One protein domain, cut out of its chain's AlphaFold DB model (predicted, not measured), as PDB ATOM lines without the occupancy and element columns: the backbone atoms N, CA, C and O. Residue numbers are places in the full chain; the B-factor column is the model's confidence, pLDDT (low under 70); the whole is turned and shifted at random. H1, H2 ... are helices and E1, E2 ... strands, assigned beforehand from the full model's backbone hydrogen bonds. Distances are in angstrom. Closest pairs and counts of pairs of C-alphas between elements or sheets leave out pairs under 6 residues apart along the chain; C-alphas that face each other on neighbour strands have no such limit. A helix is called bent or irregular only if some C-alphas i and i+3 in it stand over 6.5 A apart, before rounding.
ATOM      1  N   GLU A  56     110.759 247.258 263.487       94.94
ATOM      2  CA  GLU A  56     111.463 248.256 262.677       94.94
ATOM      3  C   GLU A  56     112.869 247.766 262.298       94.94
ATOM      4  O   GLU A  56     113.563 247.128 263.096       94.94
ATOM      5  N   LEU A  57     113.311 248.068 261.074       94.19
ATOM      6  CA  LEU A  57     114.616 247.622 260.580       94.19
ATOM      7  C   LEU A  57     115.765 248.349 261.298       94.19
ATOM      8  O   LEU A  57     115.755 249.567 261.464       94.19
ATOM      9  N   GLY A  58     116.769 247.587 261.736       94.00
ATOM     10  CA  GLY A  58     117.904 248.070 262.528       94.00
ATOM     11  C   GLY A  58     117.572 248.410 263.989       94.00
ATOM     12  O   GLY A  58     118.482 248.775 264.741       94.00
ATOM     13  N   ALA A  59     116.310 248.284 264.413       94.69
ATOM     14  CA  ALA A  59     115.887 248.508 265.791       94.69
ATOM     15  C   ALA A  59     116.015 247.227 266.632       94.69
ATOM     16  O   ALA A  59     115.638 246.136 266.203       94.69
ATOM     17  N   ARG A  60     116.538 247.376 267.854       94.81
ATOM     18  CA  ARG A  60     116.733 246.291 268.824       94.81
ATOM     19  C   ARG A  60     115.514 246.206 269.748       94.81
ATOM     20  O   ARG A  60     115.374 247.019 270.660       94.81
ATOM     21  N   THR A  61     114.645 245.230 269.519       95.38
ATOM     22  CA  THR A  61     113.403 245.026 270.277       95.38
ATOM     23  C   THR A  61     113.594 243.955 271.346       95.38
ATOM     24  O   THR A  61     114.027 242.846 271.037       95.38
ATOM     25  N   LYS A  62     113.225 244.246 272.600       95.44
ATOM     26  CA  LYS A  62     113.173 243.227 273.658       95.44
ATOM     27  C   LYS A  62     111.916 242.377 273.522       95.44
ATOM     28  O   LYS A  62     110.808 242.908 273.518       95.44
ATOM     29  N   VAL A  63     112.104 241.065 273.463       93.75
ATOM     30  CA  VAL A  63     111.048 240.051 273.451       93.75
ATOM     31  C   VAL A  63     111.214 239.183 274.693       93.75
ATOM     32  O   VAL A  63     112.334 238.887 275.110       93.75
ATOM     33  N   SER A  64     110.100 238.789 275.306       89.94
ATOM     34  CA  SER A  64     110.086 237.834 276.413       89.94
ATOM     35  C   SER A  64     109.160 236.682 276.055       89.94
ATOM     36  O   SER A  64     107.992 236.908 275.743       89.94
ATOM     37  N   TYR A  65     109.692 235.464 276.071       84.44
ATOM     38  CA  TYR A  65     108.985 234.239 275.719       84.44
ATOM     39  C   TYR A  65     109.382 233.140 276.704       84.44
ATOM     40  O   TYR A  65     110.567 232.969 276.977       84.44
ATOM     41  N   ASP A  66     108.394 232.440 277.263       82.12
ATOM     42  CA  ASP A  66     108.564 231.368 278.259       82.12
ATOM     43  C   ASP A  66     109.605 231.690 279.359       82.12
ATOM     44  O   ASP A  66     110.656 231.064 279.495       82.12
ATOM     45  N   GLY A  67     109.377 232.802 280.071       79.69
ATOM     46  CA  GLY A  67     110.275 233.321 281.115       79.69
ATOM     47  C   GLY A  67     111.624 233.877 280.628       79.69
ATOM     48  O   GLY A  67     112.321 234.546 281.391       79.69
ATOM     49  N   THR A  68     111.991 233.658 279.364       82.94
ATOM     50  CA  THR A  68     113.281 234.041 278.783       82.94
ATOM     51  C   THR A  68     113.169 235.350 278.006       82.94
ATOM     52  O   THR A  68     112.503 235.432 276.976       82.94
ATOM     53  N   THR A  69     113.871 236.385 278.471       91.00
ATOM     54  CA  THR A  69     113.996 237.664 277.754       91.00
ATOM     55  C   THR A  69     115.255 237.697 276.888       91.00
ATOM     56  O   THR A  69     116.349 237.373 277.356       91.00
ATOM     57  N   PHE A  70     115.107 238.140 275.642       93.44
ATOM     58  CA  PHE A  70     116.184 238.342 274.672       93.44
ATOM     59  C   PHE A  70     115.918 239.584 273.809       93.44
ATOM     60  O   PHE A  70     114.830 240.157 273.827       93.44
ATOM     61  N   ASP A  71     116.927 240.016 273.061       95.50
ATOM     62  CA  ASP A  71     116.795 241.048 272.037       95.50
ATOM     63  C   ASP A  71     116.633 240.400 270.655       95.50
ATOM     64  O   ASP A  71     117.348 239.451 270.328       95.50
ATOM     65  N   VAL A  72     115.748 240.940 269.818       96.94
ATOM     66  CA  VAL A  72     115.688 240.658 268.378       96.94
ATOM     67  C   VAL A  72     115.914 241.949 267.595       96.94
ATOM     68  O   VAL A  72     115.361 242.995 267.931       96.94
ATOM     69  N   THR A  73     116.729 241.884 266.547       97.69
ATOM     70  CA  THR A  73     116.921 242.976 265.584       97.69
ATOM     71  C   THR A  73     116.528 242.481 264.199       97.69
ATOM     72  O   THR A  73     117.102 241.505 263.713       97.69
ATOM     73  N   ALA A  74     115.555 243.138 263.567       97.94
ATOM     74  CA  ALA A  74     115.214 242.888 262.169       97.94
ATOM     75  C   ALA A  74     116.203 243.638 261.261       97.94
ATOM     76  O   ALA A  74     116.473 244.817 261.477       97.94
ATOM     77  N   LEU A  75     116.750 242.970 260.250       97.44
ATOM     78  CA  LEU A  75     117.720 243.519 259.295       97.44
ATOM     79  C   LEU A  75     117.229 243.231 257.876       97.44
ATOM     80  O   LEU A  75     116.636 242.181 257.657       97.44
ATOM     81  N   ASP A  76     117.466 244.114 256.907       95.62
ATOM     82  CA  ASP A  76     117.035 243.863 255.523       95.62
ATOM     83  C   ASP A  76     117.706 242.596 254.952       95.62
ATOM     84  O   ASP A  76     118.934 242.496 254.920       95.62
ATOM     85  N   ALA A  77     116.894 241.627 254.508       96.19
ATOM     86  CA  ALA A  77     117.366 240.412 253.831       96.19
ATOM     87  C   ALA A  77     117.594 240.618 252.323       96.19
ATOM     88  O   ALA A  77     118.126 239.736 251.642       96.19
ATOM     89  N   ASN A  78     117.207 241.778 251.782       94.56
ATOM     90  CA  ASN A  78     117.481 242.191 250.410       94.56
ATOM     91  C   ASN A  78     116.913 241.218 249.342       94.56
ATOM     92  O   ASN A  78     117.361 241.192 248.192       94.56
ATOM     93  N   HIS A  79     115.904 240.425 249.716       92.06
ATOM     94  CA  HIS A  79     115.263 239.408 248.882       92.06
ATOM     95  C   HIS A  79     114.004 239.958 248.191       92.06
ATOM     96  O   HIS A  79     113.917 239.968 246.959       92.06
ATOM     97  N   CYS A  80     113.048 240.482 248.968       90.69
ATOM     98  CA  CYS A  80     111.832 241.126 248.465       90.69
ATOM     99  C   CYS A  80     111.327 242.223 249.430       90.69
ATOM    100  O   CYS A  80     111.735 242.250 250.590       90.69
ATOM    101  N   PRO A  81     110.458 243.158 249.003       89.25
ATOM    102  CA  PRO A  81     109.978 244.230 249.870       89.25
ATOM    103  C   PRO A  81     109.321 243.712 251.160       89.25
ATOM    104  O   PRO A  81     108.275 243.067 251.121       89.25
ATOM    105  N   GLY A  82     109.941 244.022 252.302       90.56
ATOM    106  CA  GLY A  82     109.522 243.564 253.630       90.56
ATOM    107  C   GLY A  82     110.264 242.327 254.157       90.56
ATOM    108  O   GLY A  82     110.110 242.022 255.344       90.56
ATOM    109  N   SER A  83     111.079 241.646 253.337       94.00
ATOM    110  CA  SER A  83     111.924 240.522 253.771       94.00
ATOM    111  C   SER A  83     112.955 240.972 254.802       94.00
ATOM    112  O   SER A  83     113.644 241.966 254.576       94.00
ATOM    113  N   ALA A  84     113.103 240.227 255.897       96.94
ATOM    114  CA  ALA A  84     114.068 240.546 256.939       96.94
ATOM    115  C   ALA A  84     114.786 239.300 257.468       96.94
ATOM    116  O   ALA A  84     114.172 238.254 257.672       96.94
ATOM    117  N   MET A  85     116.080 239.463 257.738       98.00
ATOM    118  CA  MET A  85     116.848 238.589 258.612       98.00
ATOM    119  C   MET A  85     116.549 238.972 260.064       98.00
ATOM    120  O   MET A  85     116.296 240.142 260.363       98.00
ATOM    121  N   PHE A  86     116.659 238.019 260.982       98.19
ATOM    122  CA  PHE A  86     116.497 238.260 262.413       98.19
ATOM    123  C   PHE A  86     117.774 237.885 263.159       98.19
ATOM    124  O   PHE A  86     118.191 236.726 263.155       98.19
ATOM    125  N   LEU A  87     118.400 238.878 263.795       97.81
ATOM    126  CA  LEU A  87     119.493 238.676 264.738       97.81
ATOM    127  C   LEU A  87     118.911 238.594 266.153       97.81
ATOM    128  O   LEU A  87     118.440 239.596 266.692       97.81
ATOM    129  N   PHE A  88     118.965 237.408 266.748       96.25
ATOM    130  CA  PHE A  88     118.585 237.138 268.129       96.25
ATOM    131  C   PHE A  88     119.825 237.191 269.022       96.25
ATOM    132  O   PHE A  88     120.827 236.533 268.738       96.25
ATOM    133  N   GLN A  89     119.760 237.954 270.112       94.62
ATOM    134  CA  GLN A  89     120.846 238.082 271.082       94.62
ATOM    135  C   GLN A  89     120.298 237.894 272.497       94.62
ATOM    136  O   GLN A  89     119.443 238.653 272.957       94.62
ATOM    137  N   GLY A  90     120.791 236.883 273.205       91.69
ATOM    138  CA  GLY A  90     120.332 236.555 274.552       91.69
ATOM    139  C   GLY A  90     121.346 235.717 275.317       91.69
ATOM    140  O   GLY A  90     122.474 235.518 274.877       91.69
ATOM    141  N   ALA A  91     120.940 235.174 276.466       88.44
ATOM    142  CA  ALA A  91     121.806 234.304 277.269       88.44
ATOM    143  C   ALA A  91     122.203 232.992 276.558       88.44
ATOM    144  O   ALA A  91     123.169 232.345 276.953       88.44
ATOM    145  N   PHE A  92     121.470 232.619 275.507       89.62
ATOM    146  CA  PHE A  92     121.805 231.522 274.603       89.62
ATOM    147  C   PHE A  92     122.983 231.835 273.666       89.62
ATOM    148  O   PHE A  92     123.649 230.903 273.228       89.62
ATOM    149  N   GLY A  93     123.280 233.109 273.389       91.88
ATOM    150  CA  GLY A  93     124.297 233.545 272.426       91.88
ATOM    151  C   GLY A  93     123.747 234.497 271.359       91.88
ATOM    152  O   GLY A  93     122.687 235.103 271.537       91.88
ATOM    153  N   ASN A  94     124.474 234.604 270.247       94.44
ATOM    154  CA  ASN A  94     124.116 235.399 269.070       94.44
ATOM    155  C   ASN A  94     123.719 234.476 267.902       94.44
ATOM    156  O   ASN A  94     124.569 233.772 267.351       94.44
ATOM    157  N   ILE A  95     122.447 234.500 267.496       95.56
ATOM    158  CA  ILE A  95     121.900 233.656 266.423       95.56
ATOM    159  C   ILE A  95     121.353 234.546 265.304       95.56
ATOM    160  O   ILE A  95     120.491 235.383 265.553       95.56
ATOM    161  N   LEU A  96     121.809 234.347 264.066       96.69
ATOM    162  CA  LEU A  96     121.237 234.993 262.880       96.69
ATOM    163  C   LEU A  96     120.370 233.991 262.113       96.69
ATOM    164  O   LEU A  96     120.847 232.922 261.737       96.69
ATOM    165  N   HIS A  97     119.127 234.355 261.819       97.19
ATOM    166  CA  HIS A  97     118.282 233.639 260.867       97.19
ATOM    167  C   HIS A  97     118.065 234.516 259.636       97.19
ATOM    168  O   HIS A  97     117.444 235.572 259.747       97.19
ATOM    169  N   THR A  98     118.568 234.117 258.465       95.94
ATOM    170  CA  THR A  98     118.504 234.982 257.273       95.94
ATOM    171  C   THR A  98     117.106 235.083 256.666       95.94
ATOM    172  O   THR A  98     116.816 236.067 255.997       95.94
ATOM    173  N   GLY A  99     116.258 234.062 256.851       93.62
ATOM    174  CA  GLY A  99     115.145 233.836 255.921       93.62
ATOM    175  C   GLY A  99     115.686 233.609 254.503       93.62
ATOM    176  O   GLY A  99     116.859 233.257 254.357       93.62
ATOM    177  N   ASP A 100     114.877 233.861 253.477       91.88
ATOM    178  CA  ASP A 100     115.378 233.982 252.102       91.88
ATOM    179  C   ASP A 100     116.121 235.321 251.943       91.88
ATOM    180  O   ASP A 100     115.612 236.370 252.346       91.88
ATOM    181  N   CYS A 101     117.340 235.295 251.393       93.88
ATOM    182  CA  CYS A 101     118.281 236.413 251.477       93.88
ATOM    183  C   CYS A 101     119.245 236.497 250.279       93.88
ATOM    184  O   CYS A 101     119.836 235.500 249.838       93.88
ATOM    185  N   ARG A 102     119.489 237.726 249.797       94.38
ATOM    186  CA  ARG A 102     120.594 238.024 248.870       94.38
ATOM    187  C   ARG A 102     121.645 238.912 249.526       94.38
ATOM    188  O   ARG A 102     121.494 240.135 249.580       94.38
ATOM    189  N   PHE A 103     122.742 238.298 249.961       94.88
ATOM    190  CA  PHE A 103     123.867 239.012 250.547       94.88
ATOM    191  C   PHE A 103     124.493 240.014 249.572       94.88
ATOM    192  O   PHE A 103     124.676 239.761 248.385       94.88
ATOM    193  N   THR A 104     124.856 241.160 250.133       94.88
ATOM    194  CA  THR A 104     125.712 242.196 249.550       94.88
ATOM    195  C   THR A 104     126.594 242.741 250.674       94.88
ATOM    196  O   THR A 104     126.330 242.472 251.848       94.88
ATOM    197  N   GLU A 105     127.602 243.551 250.352       93.75
ATOM    198  CA  GLU A 105     128.437 244.215 251.365       93.75
ATOM    199  C   GLU A 105     127.600 245.006 252.391       93.75
ATOM    200  O   GLU A 105     127.872 244.948 253.585       93.75
ATOM    201  N   VAL A 106     126.516 245.664 251.956       94.75
ATOM    202  CA  VAL A 106     125.606 246.419 252.838       94.75
ATOM    203  C   VAL A 106     124.838 245.496 253.796       94.75
ATOM    204  O   VAL A 106     124.700 245.818 254.974       94.75
ATOM    205  N   VAL A 107     124.385 244.333 253.316       95.94
ATOM    206  CA  VAL A 107     123.672 243.321 254.124       95.94
ATOM    207  C   VAL A 107     124.614 242.648 255.130       95.94
ATOM    208  O   VAL A 107     124.235 242.411 256.271       95.94
ATOM    209  N   VAL A 108     125.866 242.385 254.744       95.88
ATOM    210  CA  VAL A 108     126.899 241.878 255.665       95.88
ATOM    211  C   VAL A 108     127.234 242.926 256.731       95.88
ATOM    212  O   VAL A 108     127.299 242.604 257.919       95.88
ATOM    213  N   ARG A 109     127.394 244.194 256.329       95.56
ATOM    214  CA  ARG A 109     127.730 245.283 257.250       95.56
ATOM    215  C   ARG A 109     126.601 245.576 258.240       95.56
ATOM    216  O   ARG A 109     126.898 245.821 259.402       95.56
ATOM    217  N   SER A 110     125.327 245.480 257.848       96.12
ATOM    218  CA  SER A 110     124.201 245.693 258.776       96.12
ATOM    219  C   SER A 110     124.150 244.647 259.901       96.12
ATOM    220  O   SER A 110     123.841 244.989 261.041       96.12
ATOM    221  N   VAL A 111     124.544 243.395 259.624       96.19
ATOM    222  CA  VAL A 111     124.717 242.346 260.647       96.19
ATOM    223  C   VAL A 111     125.864 242.692 261.602       96.19
ATOM    224  O   VAL A 111     125.689 242.617 262.818       96.19
ATOM    225  N   GLN A 112     127.017 243.117 261.077       94.00
ATOM    226  CA  GLN A 112     128.174 243.529 261.886       94.00
ATOM    227  C   GLN A 112     127.852 244.760 262.760       94.00
ATOM    228  O   GLN A 112     128.129 244.763 263.960       94.00
ATOM    229  N   GLU A 113     127.187 245.770 262.190       92.81
ATOM    230  CA  GLU A 113     126.699 246.965 262.891       92.81
ATOM    231  C   GLU A 113     125.660 246.648 263.978       92.81
ATOM    232  O   GLU A 113     125.548 247.408 264.941       92.81
ATOM    233  N   ALA A 114     124.881 245.572 263.837       93.00
ATOM    234  CA  ALA A 114     123.899 245.148 264.834       93.00
ATOM    235  C   ALA A 114     124.546 244.361 265.988       93.00
ATOM    236  O   ALA A 114     124.241 244.627 267.151       93.00
ATOM    237  N   LEU A 115     125.490 243.461 265.681       90.31
ATOM    238  CA  LEU A 115     126.271 242.709 266.674       90.31
ATOM    239  C   LEU A 115     127.049 243.645 267.612       90.31
ATOM    240  O   LEU A 115     126.952 243.510 268.833       90.31
ATOM    241  N   GLY A 116     127.743 244.645 267.054       79.75
ATOM    242  CA  GLY A 116     128.561 245.603 267.812       79.75
ATOM    243  C   GLY A 116     127.785 246.519 268.776       79.75
ATOM    244  O   GLY A 116     128.393 247.204 269.595       79.75
ATOM    245  N   ARG A 117     126.444 246.529 268.744       62.72
ATOM    246  CA  ARG A 117     125.601 247.340 269.653       62.72
ATOM    247  C   ARG A 117     125.390 246.706 271.036       62.72
ATOM    248  O   ARG A 117     124.614 247.229 271.832       62.72
ATOM    249  N   GLY A 118     126.074 245.604 271.352       49.28
ATOM    250  CA  GLY A 118     125.897 244.846 272.599       49.28
ATOM    251  C   GLY A 118     126.265 245.565 273.910       49.28
ATOM    252  O   GLY A 118     125.994 245.024 274.979       49.28
ATOM    253  N   ARG A 168     130.609 237.948 268.348       86.25
ATOM    254  CA  ARG A 168     130.614 236.932 267.277       86.25
ATOM    255  C   ARG A 168     129.269 236.211 267.171       86.25
ATOM    256  O   ARG A 168     128.616 235.986 268.184       86.25
ATOM    257  N   LEU A 169     128.890 235.799 265.959       93.12
ATOM    258  CA  LEU A 169     127.770 234.880 265.722       93.12
ATOM    259  C   LEU A 169     128.115 233.459 266.190       93.12
ATOM    260  O   LEU A 169     129.087 232.865 265.713       93.12
ATOM    261  N   ASP A 170     127.292 232.890 267.068       92.81
ATOM    262  CA  ASP A 170     127.357 231.471 267.416       92.81
ATOM    263  C   ASP A 170     126.795 230.625 266.265       92.81
ATOM    264  O   ASP A 170     127.472 229.733 265.754       92.81
ATOM    265  N   LEU A 171     125.584 230.942 265.801       92.06
ATOM    266  CA  LEU A 171     124.856 230.126 264.828       92.06
ATOM    267  C   LEU A 171     124.210 230.981 263.731       92.06
ATOM    268  O   LEU A 171     123.602 232.014 264.013       92.06
ATOM    269  N   VAL A 172     124.317 230.527 262.480       92.88
ATOM    270  CA  VAL A 172     123.616 231.115 261.328       92.88
ATOM    271  C   VAL A 172     122.703 230.076 260.689       92.88
ATOM    272  O   VAL A 172     123.190 229.060 260.197       92.88
ATOM    273  N   TYR A 173     121.401 230.355 260.643       92.56
ATOM    274  CA  TYR A 173     120.452 229.678 259.759       92.56
ATOM    275  C   TYR A 173     120.430 230.424 258.421       92.56
ATOM    276  O   TYR A 173     120.099 231.611 258.383       92.56
ATOM    277  N   LEU A 174     120.840 229.743 257.350       91.06
ATOM    278  CA  LEU A 174     121.285 230.348 256.092       91.06
ATOM    279  C   LEU A 174     120.359 230.023 254.902       91.06
ATOM    280  O   LEU A 174     120.009 228.856 254.695       91.06
ATOM    281  N   ASP A 175     120.046 231.026 254.068       89.81
ATOM    282  CA  ASP A 175     119.500 230.820 252.717       89.81
ATOM    283  C   ASP A 175     120.518 230.065 251.866       89.81
ATOM    284  O   ASP A 175     121.656 230.482 251.652       89.81
ATOM    285  N   CYS A 176     120.072 228.922 251.382       84.50
ATOM    286  CA  CYS A 176     120.887 227.914 250.742       84.50
ATOM    287  C   CYS A 176     120.461 227.643 249.289       84.50
ATOM    288  O   CYS A 176     121.034 226.780 248.630       84.50
ATOM    289  N   THR A 177     119.489 228.400 248.766       83.06
ATOM    290  CA  THR A 177     118.715 228.113 247.539       83.06
ATOM    291  C   THR A 177     119.549 227.809 246.282       83.06
ATOM    292  O   THR A 177     119.088 227.060 245.411       83.06
ATOM    293  N   PHE A 178     120.775 228.340 246.185       80.62
ATOM    294  CA  PHE A 178     121.704 228.123 245.065       80.62
ATOM    295  C   PHE A 178     123.149 227.768 245.485       80.62
ATOM    296  O   PHE A 178     124.063 227.859 244.669       80.62
ATOM    297  N   ALA A 179     123.389 227.351 246.732       79.56
ATOM    298  CA  ALA A 179     124.740 227.048 247.236       79.56
ATOM    299  C   ALA A 179     125.402 225.810 246.585       79.56
ATOM    300  O   ALA A 179     126.633 225.687 246.542       79.56
ATOM    301  N   ASP A 180     124.582 224.891 246.075       73.69
ATOM    302  CA  ASP A 180     124.992 223.705 245.320       73.69
ATOM    303  C   ASP A 180     125.418 224.020 243.875       73.69
ATOM    304  O   ASP A 180     126.058 223.191 243.227       73.69
ATOM    305  N   LEU A 181     125.088 225.208 243.361       72.06
ATOM    306  CA  LEU A 181     125.364 225.594 241.984       72.06
ATOM    307  C   LEU A 181     126.708 226.326 241.849       72.06
ATOM    308  O   LEU A 181     126.941 227.324 242.532       72.06
ATOM    309  N   PRO A 182     127.578 225.923 240.902       71.44
ATOM    310  CA  PRO A 182     128.767 226.680 240.518       71.44
ATOM    311  C   PRO A 182     128.378 227.831 239.569       71.44
ATOM    312  O   PRO A 182     128.860 227.925 238.440       71.44
ATOM    313  N   LEU A 183     127.439 228.671 240.011       69.75
ATOM    314  CA  LEU A 183     126.940 229.838 239.292       69.75
ATOM    315  C   LEU A 183     127.106 231.084 240.152       69.75
ATOM    316  O   LEU A 183     126.599 231.137 241.274       69.75
ATOM    317  N   ASP A 184     127.708 232.112 239.563       80.50
ATOM    318  CA  ASP A 184     127.571 233.481 240.035       80.50
ATOM    319  C   ASP A 184     126.544 234.225 239.185       80.50
ATOM    320  O   ASP A 184     126.559 234.174 237.951       80.50
ATOM    321  N   PHE A 185     125.608 234.885 239.863       82.25
ATOM    322  CA  PHE A 185     124.566 235.684 239.230       82.25
ATOM    323  C   PHE A 185     125.065 237.123 239.060       82.25
ATOM    324  O   PHE A 185     125.780 237.617 239.933       82.25
ATOM    325  N   PRO A 186     124.656 237.850 238.003       87.88
ATOM    326  CA  PRO A 186     124.876 239.291 237.969       87.88
ATOM    327  C   PRO A 186     124.189 239.950 239.175       87.88
ATOM    328  O   PRO A 186     123.197 239.427 239.710       87.88
ATOM    329  N   SER A 432     121.106 234.725 247.138       90.44
ATOM    330  CA  SER A 432     122.564 234.758 247.002       90.44
ATOM    331  C   SER A 432     123.103 233.730 245.990       90.44
ATOM    332  O   SER A 432     122.617 232.599 245.922       90.44
ATOM    333  N   SER A 433     124.132 234.099 245.223       87.25
ATOM    334  CA  SER A 433     124.982 233.147 244.487       87.25
ATOM    335  C   SER A 433     125.933 232.387 245.417       87.25
ATOM    336  O   SER A 433     126.105 232.760 246.579       87.25
ATOM    337  N   ARG A 434     126.621 231.348 244.913       84.69
ATOM    338  CA  ARG A 434     127.657 230.667 245.709       84.69
ATOM    339  C   ARG A 434     128.803 231.619 246.084       84.69
ATOM    340  O   ARG A 434     129.252 231.570 247.225       84.69
ATOM    341  N   GLY A 435     129.243 232.504 245.185       86.19
ATOM    342  CA  GLY A 435     130.243 233.532 245.493       86.19
ATOM    343  C   GLY A 435     129.773 234.544 246.543       86.19
ATOM    344  O   GLY A 435     130.519 234.837 247.477       86.19
ATOM    345  N   GLU A 436     128.525 235.017 246.452       91.44
ATOM    346  CA  GLU A 436     127.920 235.919 247.448       91.44
ATOM    347  C   GLU A 436     127.832 235.253 248.838       91.44
ATOM    348  O   GLU A 436     128.163 235.885 249.843       91.44
ATOM    349  N   LEU A 437     127.481 233.960 248.903       89.44
ATOM    350  CA  LEU A 437     127.459 233.185 250.152       89.44
ATOM    351  C   LEU A 437     128.858 232.971 250.752       89.44
ATOM    352  O   LEU A 437     129.025 233.138 251.960       89.44
ATOM    353  N   VAL A 438     129.869 232.631 249.941       86.62
ATOM    354  CA  VAL A 438     131.262 232.491 250.422       86.62
ATOM    355  C   VAL A 438     131.760 233.815 251.003       86.62
ATOM    356  O   VAL A 438     132.290 233.831 252.112       86.62
ATOM    357  N   ALA A 439     131.552 234.927 250.291       89.94
ATOM    358  CA  ALA A 439     131.979 236.249 250.745       89.94
ATOM    359  C   ALA A 439     131.292 236.662 252.059       89.94
ATOM    360  O   ALA A 439     131.949 237.194 252.955       89.94
ATOM    361  N   ALA A 440     129.994 236.373 252.208       92.12
ATOM    362  CA  ALA A 440     129.262 236.628 253.446       92.12
ATOM    363  C   ALA A 440     129.791 235.787 254.622       92.12
ATOM    364  O   ALA A 440     130.022 236.328 255.703       92.12
ATOM    365  N   LEU A 441     130.037 234.487 254.427       90.69
ATOM    366  CA  LEU A 441     130.545 233.609 255.489       90.69
ATOM    367  C   LEU A 441     131.985 233.952 255.907       90.69
ATOM    368  O   LEU A 441     132.267 233.995 257.105       90.69
ATOM    369  N   ASP A 442     132.871 234.280 254.963       89.38
ATOM    370  CA  ASP A 442     134.261 234.673 255.253       89.38
ATOM    371  C   ASP A 442     134.367 236.024 255.996       89.38
ATOM    372  O   ASP A 442     135.335 236.256 256.736       89.38
ATOM    373  N   ALA A 443     133.362 236.897 255.834       91.50
ATOM    374  CA  ALA A 443     133.246 238.189 256.511       91.50
ATOM    375  C   ALA A 443     132.505 238.123 257.863       91.50
ATOM    376  O   ALA A 443     132.861 238.855 258.787       91.50
ATOM    377  N   LEU A 444     131.494 237.256 258.004       91.31
ATOM    378  CA  LEU A 444     130.709 237.089 259.240       91.31
ATOM    379  C   LEU A 444     131.317 236.072 260.222       91.31
ATOM    380  O   LEU A 444     131.092 236.174 261.427       91.31
ATOM    381  N   ARG A 445     132.087 235.098 259.720       90.12
ATOM    382  CA  ARG A 445     132.867 234.103 260.484       90.12
ATOM    383  C   ARG A 445     132.119 233.450 261.667       90.12
ATOM    384  O   ARG A 445     132.665 233.424 262.777       90.12
ATOM    385  N   PRO A 446     130.903 232.900 261.493       91.31
ATOM    386  CA  PRO A 446     130.146 232.291 262.595       91.31
ATOM    387  C   PRO A 446     130.864 231.081 263.231       91.31
ATOM    388  O   PRO A 446     131.820 230.555 262.655       91.31
ATOM    389  N   ARG A 447     130.444 230.630 264.427       90.44
ATOM    390  CA  ARG A 447     130.938 229.364 265.021       90.44
ATOM    391  C   ARG A 447     130.349 228.133 264.323       90.44
ATOM    392  O   ARG A 447     131.081 227.169 264.123       90.44
ATOM    393  N   ALA A 448     129.086 228.200 263.902       88.56
ATOM    394  CA  ALA A 448     128.381 227.160 263.152       88.56
ATOM    395  C   ALA A 448     127.399 227.734 262.111       88.56
ATOM    396  O   ALA A 448     126.934 228.870 262.217       88.56
ATOM    397  N   VAL A 449     127.057 226.917 261.109       87.94
ATOM    398  CA  VAL A 449     126.099 227.237 260.035       87.94
ATOM    399  C   VAL A 449     125.132 226.065 259.850       87.94
ATOM    400  O   VAL A 449     125.565 224.915 259.811       87.94
ATOM    401  N   LEU A 450     123.841 226.355 259.694       86.25
ATOM    402  CA  LEU A 450     122.795 225.401 259.320       86.25
ATOM    403  C   LEU A 450     122.047 225.900 258.072       86.25
ATOM    404  O   LEU A 450     121.702 227.081 258.008       86.25
ATOM    405  N   PRO A 451     121.746 225.036 257.087       84.06
ATOM    406  CA  PRO A 451     120.829 225.391 256.012       84.06
ATOM    407  C   PRO A 451     119.393 225.473 256.550       84.06
ATOM    408  O   PRO A 451     118.969 224.593 257.300       84.06
ATOM    409  N   ILE A 452     118.625 226.486 256.133       82.25
ATOM    410  CA  ILE A 452     117.186 226.573 256.461       82.25
ATOM    411  C   ILE A 452     116.428 225.380 255.845       82.25
ATOM    412  O   ILE A 452     115.646 224.711 256.515       82.25
ATOM    413  N   ASN A 453     116.727 225.051 254.583       67.25
ATOM    414  CA  ASN A 453     116.070 223.976 253.834       67.25
ATOM    415  C   ASN A 453     116.806 222.632 253.991       67.25
ATOM    416  O   ASN A 453     117.638 222.261 253.158       67.25
ATOM    417  N   GLN A 454     116.491 221.892 255.059       51.94
ATOM    418  CA  GLN A 454     117.163 220.627 255.408       51.94
ATOM    419  C   GLN A 454     116.977 219.510 254.359       51.94
ATOM    420  O   GLN A 454     117.888 218.710 254.149       51.94
ATOM    421  N   ASP A 455     115.873 219.494 253.608       48.94
ATOM    422  CA  ASP A 455     115.599 218.448 252.604       48.94
ATOM    423  C   ASP A 455     116.569 218.445 251.401       48.94
ATOM    424  O   ASP A 455     116.588 217.493 250.621       48.94
ATOM    425  N   GLN A 456     117.408 219.479 251.234       50.16
ATOM    426  CA  GLN A 456     118.398 219.565 250.146       50.16
ATOM    427  C   GLN A 456     119.828 219.168 250.566       50.16
ATOM    428  O   GLN A 456     120.768 219.332 249.784       50.16
ATOM    429  N   ILE A 457     120.013 218.588 251.763       44.69
ATOM    430  CA  ILE A 457     121.318 218.158 252.322       44.69
ATOM    431  C   ILE A 457     122.194 217.364 251.327       44.69
ATOM    432  O   ILE A 457     123.417 217.511 251.348       44.69
ATOM    433  N   GLY A 458     121.598 216.594 250.407       47.03
ATOM    434  CA  GLY A 458     122.314 215.805 249.396       47.03
ATOM    435  C   GLY A 458     123.178 216.597 248.396       47.03
ATOM    436  O   GLY A 458     124.185 216.061 247.940       47.03
ATOM    437  N   SER A 459     122.836 217.852 248.069       45.34
ATOM    438  CA  SER A 459     123.686 218.745 247.250       45.34
ATOM    439  C   SER A 459     124.255 219.921 248.055       45.34
ATOM    440  O   SER A 459     125.347 220.410 247.764       45.34
ATOM    441  N   MET A 460     123.565 220.313 249.128       54.97
ATOM    442  CA  MET A 460     123.957 221.399 250.026       54.97
ATOM    443  C   MET A 460     125.256 221.172 250.801       54.97
ATOM    444  O   MET A 460     125.913 222.137 251.195       54.97
ATOM    445  N   ALA A 461     125.631 219.912 251.032       54.31
ATOM    446  CA  ALA A 461     126.741 219.568 251.911       54.31
ATOM    447  C   ALA A 461     128.094 220.177 251.496       54.31
ATOM    448  O   ALA A 461     128.922 220.397 252.370       54.31
ATOM    449  N   ALA A 462     128.332 220.478 250.213       54.06
ATOM    450  CA  ALA A 462     129.635 220.963 249.744       54.06
ATOM    451  C   ALA A 462     130.026 222.317 250.366       54.06
ATOM    452  O   ALA A 462     130.984 222.382 251.128       54.06
ATOM    453  N   LEU A 463     129.255 223.386 250.118       63.25
ATOM    454  CA  LEU A 463     129.574 224.721 250.647       63.25
ATOM    455  C   LEU A 463     129.600 224.732 252.184       63.25
ATOM    456  O   LEU A 463     130.498 225.314 252.790       63.25
ATOM    457  N   VAL A 464     128.624 224.069 252.811       63.97
ATOM    458  CA  VAL A 464     128.488 224.057 254.272       63.97
ATOM    459  C   VAL A 464     129.579 223.199 254.931       63.97
ATOM    460  O   VAL A 464     130.049 223.569 255.993       63.97
ATOM    461  N   ALA A 465     130.073 222.118 254.318       58.97
ATOM    462  CA  ALA A 465     131.217 221.372 254.860       58.97
ATOM    463  C   ALA A 465     132.579 222.017 254.530       58.97
ATOM    464  O   ALA A 465     133.522 221.868 255.301       58.97
ATOM    465  N   GLU A 466     132.695 222.743 253.412       61.09
ATOM    466  CA  GLU A 466     133.901 223.501 253.045       61.09
ATOM    467  C   GLU A 466     134.117 224.736 253.939       61.09
ATOM    468  O   GLU A 466     135.266 225.109 254.181       61.09
ATOM    469  N   ARG A 467     133.031 225.408 254.365       65.75
ATOM    470  CA  ARG A 467     133.056 226.732 255.026       65.75
ATOM    471  C   ARG A 467     132.034 226.928 256.158       65.75
ATOM    472  O   ARG A 467     131.703 228.068 256.488       65.75
ATOM    473  N   ALA A 468     131.553 225.865 256.805       65.19
ATOM    474  CA  ALA A 468     130.983 226.018 258.147       65.19
ATOM    475  C   ALA A 468     132.022 226.638 259.093       65.19
ATOM    476  O   ALA A 468     133.233 226.548 258.879       65.19
ATOM    477  N   GLY A 469     131.531 227.251 260.170       64.12
ATOM    478  CA  GLY A 469     132.396 227.625 261.280       64.12
ATOM    479  C   GLY A 469     133.098 226.403 261.903       64.12
ATOM    480  O   GLY A 469     132.725 225.261 261.631       64.12
ATOM    481  N   PRO A 470     134.131 226.625 262.734       68.81
ATOM    482  CA  PRO A 470     135.061 225.583 263.182       68.81
ATOM    483  C   PRO A 470     134.459 224.510 264.108       68.81
ATOM    484  O   PRO A 470     135.181 223.607 264.529       68.81
ATOM    485  N   GLU A 471     133.173 224.593 264.455       76.25
ATOM    486  CA  GLU A 471     132.499 223.653 265.349       76.25
ATOM    487  C   GLU A 471     131.316 222.956 264.653       76.25
ATOM    488  O   GLU A 471     130.555 223.612 263.935       76.25
ATOM    489  N   PRO A 472     131.099 221.644 264.886       81.00
ATOM    490  CA  PRO A 472     129.923 220.943 264.379       81.00
ATOM    491  C   PRO A 472     128.629 221.650 264.817       81.00
ATOM    492  O   PRO A 472     128.455 221.874 266.020       81.00
ATOM    493  N   PRO A 473     127.689 221.968 263.904       81.69
ATOM    494  CA  PRO A 473     126.483 222.714 264.259       81.69
ATOM    495  C   PRO A 473     125.638 222.067 265.359       81.69
ATOM    496  O   PRO A 473     125.057 222.770 266.176       81.69
ATOM    497  N   GLN A 474     125.639 220.735 265.444       84.12
ATOM    498  CA  GLN A 474     124.968 219.967 266.495       84.12
ATOM    499  C   GLN A 474     125.558 220.245 267.888       84.12
ATOM    500  O   GLN A 474     124.824 220.274 268.869       84.12
ATOM    501  N   ARG A 475     126.873 220.494 267.983       85.94
ATOM    502  CA  ARG A 475     127.544 220.851 269.243       85.94
ATOM    503  C   ARG A 475     127.152 222.257 269.694       85.94
ATOM    504  O   ARG A 475     126.869 222.453 270.871       85.94
ATOM    505  N   VAL A 476     127.122 223.215 268.767       86.06
ATOM    506  CA  VAL A 476     126.738 224.606 269.066       86.06
ATOM    507  C   VAL A 476     125.242 224.700 269.394       86.06
ATOM    508  O   VAL A 476     124.877 225.398 270.334       86.06
ATOM    509  N   ALA A 477     124.387 223.936 268.704       86.12
ATOM    510  CA  ALA A 477     122.967 223.809 269.036       86.12
ATOM    511  C   ALA A 477     122.750 223.217 270.441       86.12
ATOM    512  O   ALA A 477     122.047 223.821 271.244       86.12
ATOM    513  N   ALA A 478     123.428 222.117 270.788       86.88
ATOM    514  CA  ALA A 478     123.351 221.538 272.132       86.88
ATOM    515  C   ALA A 478     123.879 222.489 273.229       86.88
ATOM    516  O   ALA A 478     123.363 222.499 274.345       86.88
ATOM    517  N   GLU A 479     124.881 223.327 272.928       88.38
ATOM    518  CA  GLU A 479     125.337 224.378 273.849       88.38
ATOM    519  C   GLU A 479     124.267 225.472 274.038       88.38
ATOM    520  O   GLU A 479     124.003 225.891 275.165       88.38
ATOM    521  N   ILE A 480     123.620 225.906 272.952       87.19
ATOM    522  CA  ILE A 480     122.498 226.860 272.957       87.19
ATOM    523  C   ILE A 480     121.314 226.315 273.775       87.19
ATOM    524  O   ILE A 480     120.783 227.024 274.631       87.19
ATOM    525  N   GLU A 481     120.941 225.050 273.573       87.00
ATOM    526  CA  GLU A 481     119.877 224.363 274.316       87.00
ATOM    527  C   GLU A 481     120.212 224.241 275.811       87.00
ATOM    528  O   GLU A 481     119.377 224.566 276.657       87.00
ATOM    529  N   ALA A 482     121.448 223.873 276.166       86.06
ATOM    530  CA  ALA A 482     121.884 223.803 277.562       86.06
ATOM    531  C   ALA A 482     121.864 225.179 278.264       86.06
ATOM    532  O   ALA A 482     121.455 225.279 279.425       86.06
ATOM    533  N   ARG A 483     122.250 226.255 277.555       85.12
ATOM    534  CA  ARG A 483     122.162 227.649 278.043       85.12
ATOM    535  C   ARG A 483     120.709 228.093 278.285       85.12
ATOM    536  O   ARG A 483     120.474 228.908 279.180       85.12
ATOM    537  N   LEU A 484     119.748 227.573 277.513       80.50
ATOM    538  CA  LEU A 484     118.309 227.814 277.697       80.50
ATOM    539  C   LEU A 484     117.742 227.013 278.876       80.50
ATOM    540  O   LEU A 484     117.145 227.608 279.774       80.50
ATOM    541  N   ALA A 485     117.971 225.697 278.914       77.94
ATOM    542  CA  ALA A 485     117.435 224.802 279.944       77.94
ATOM    543  C   ALA A 485     117.803 225.263 281.365       77.94
ATOM    544  O   ALA A 485     116.923 225.448 282.205       77.94
ATOM    545  N   TRP A 486     119.081 225.595 281.594       64.31
ATOM    546  CA  TRP A 486     119.555 226.121 282.880       64.31
ATOM    547  C   TRP A 486     118.809 227.389 283.335       64.31
ATOM    548  O   TRP A 486     118.657 227.625 284.535       64.31
ATOM    549  N   ARG A 487     118.316 228.216 282.400       66.75
ATOM    550  CA  ARG A 487     117.533 229.414 282.731       66.75
ATOM    551  C   ARG A 487     116.067 229.135 283.018       66.75
ATOM    552  O   ARG A 487     115.521 229.834 283.868       66.75
ATOM    553  N   VAL A 488     115.455 228.141 282.377       65.12
ATOM    554  CA  VAL A 488     114.100 227.692 282.736       65.12
ATOM    555  C   VAL A 488     114.115 227.146 284.166       65.12
ATOM    556  O   VAL A 488     113.329 227.599 284.997       65.12
ATOM    557  N   ASP A 489     115.095 226.298 284.498       66.94
ATOM    558  CA  ASP A 489     115.286 225.775 285.856       66.94
ATOM    559  C   ASP A 489     115.565 226.893 286.875       66.94
ATOM    560  O   ASP A 489     114.951 226.931 287.942       66.94
ATOM    561  N   ALA A 490     116.443 227.852 286.552       64.19
ATOM    562  CA  ALA A 490     116.736 228.982 287.436       64.19
ATOM    563  C   ALA A 490     115.532 229.927 287.628       64.19
ATOM    564  O   ALA A 490     115.337 230.454 288.726       64.19
ATOM    565  N   ALA A 491     114.705 230.131 286.598       62.34
ATOM    566  CA  ALA A 491     113.478 230.920 286.689       62.34
ATOM    567  C   ALA A 491     112.400 230.197 287.512       62.34
ATOM    568  O   ALA A 491     111.780 230.815 288.379       62.34
ATOM    569  N   ALA A 492     112.228 228.887 287.311       64.81
ATOM    570  CA  ALA A 492     111.326 228.052 288.100       64.81
ATOM    571  C   ALA A 492     111.755 227.990 289.576       64.81
ATOM    572  O   ALA A 492     110.930 228.196 290.467       64.81
ATOM    573  N   ALA A 493     113.050 227.805 289.851       65.12
ATOM    574  CA  ALA A 493     113.612 227.852 291.201       65.12
ATOM    575  C   ALA A 493     113.477 229.245 291.841       65.12
ATOM    576  O   ALA A 493     113.176 229.347 293.029       65.12
ATOM    577  N   GLY A 494     113.634 230.324 291.065       63.59
ATOM    578  CA  GLY A 494     113.393 231.695 291.517       63.59
ATOM    579  C   GLY A 494     111.925 231.956 291.873       63.59
ATOM    580  O   GLY A 494     111.641 232.526 292.925       63.59
TER     581      GLY A 494
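Overview. This is residues 56 to 118, 168 to 186 and 432 to 494 of the 1165 residues of an uncharacterized protein of Chlamydomonas incerta (UniProt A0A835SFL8). A strongly twisted sheet of six strands makes the middle, with H1 packed along E2 and E3 on one face and the long helix H4 passing the other side, from the edge strand E6 to the start of E2. H2 sits beside H1, H3 packs on E6, and the far end of H4 and the unnamed residues 175 to 186 lie at opposite ends of the longest axis. The printed part has 145 residues, with E1 E2 E3 E4 H1 E5 H2 E6 H3 H4 along the chain. The sheet is mixed, in the order E1 E2 E3 E4 E5 E6, and the class is mixed, helices and strands. The whole is compact, with a radius of gyration of the C-alphas of 15.7 A, and spans 54 by 32 by 24 A.

Arrangement. E1, residues 60 to 65, E2, residues 68 to 76, E3, residues 84 to 90, and E4, residues 93 to 97, form a meander of hairpins, each strand the antiparallel neighbour of the one before. N 63 and O 70 are 2.9 A apart across E1 and E2, N 73 and O 87 2.9 A across E2 and E3, and N 88 and O 95 2.8 A across E3 and E4. E5, residues 171 to 174, is parallel to E4, with N 173 and O 96 at 2.8 A. E6, residues 448 to 451, is parallel to E5, with N 450 and O 172 at 2.8 A. H1, residues 105 to 115, is on the sheet over E2 and E3 at a height of 9.4 A; the C-alphas of Asp 76 and Val 107, the closest of E2 and H1, are 6.8 A apart. H2, residues 434 to 444, only grazes the sheet and touches H1 at a shallow tilt of 29 degrees, the same way; the closest C-alphas, of Val 108 and Ala 440, are 6.2 A apart. H3, residues 454 to 467, touches H2 with residues 463 to 467 alone, closest at the C-alphas of Leu 441 and Arg 467, 7.3 A. H4, residues 473 to 494, is on the sheet at a height of 9.3 A, and the C-alphas of Ala 448 and Pro 473, the closest of E6 and H4, are 5.0 A apart. In H2 every O i to N i+4 pair is within hydrogen-bond range; H1 has 6 of 7, H3 5 of 10 and H4 17 of 18.

Along the chain. E1 begins at C-alpha 60, (116.733, 246.291, 268.824). E2 is 25.5 A long, E3 19.1 A and H4 31.5 A. H3 is irregular, with C-alphas 455 and 458 7.9 A apart. H4 ends at C-alpha 494, (113.393, 231.695, 291.517).

Size, cuts and confidence. The two farthest C-alphas, of Pro 186 and Ala 493, are 55.6 A apart. Residues 119 to 167 and 187 to 431 are not printed; the gaps are 10.6 A from C-alpha 118 to 168 and 10.4 A from C-alpha 186 to 432. Of the links printed whole, none is long. pLDDT is under 70 at residues 117 to 118, 183, 453 to 470 and 486 to 494.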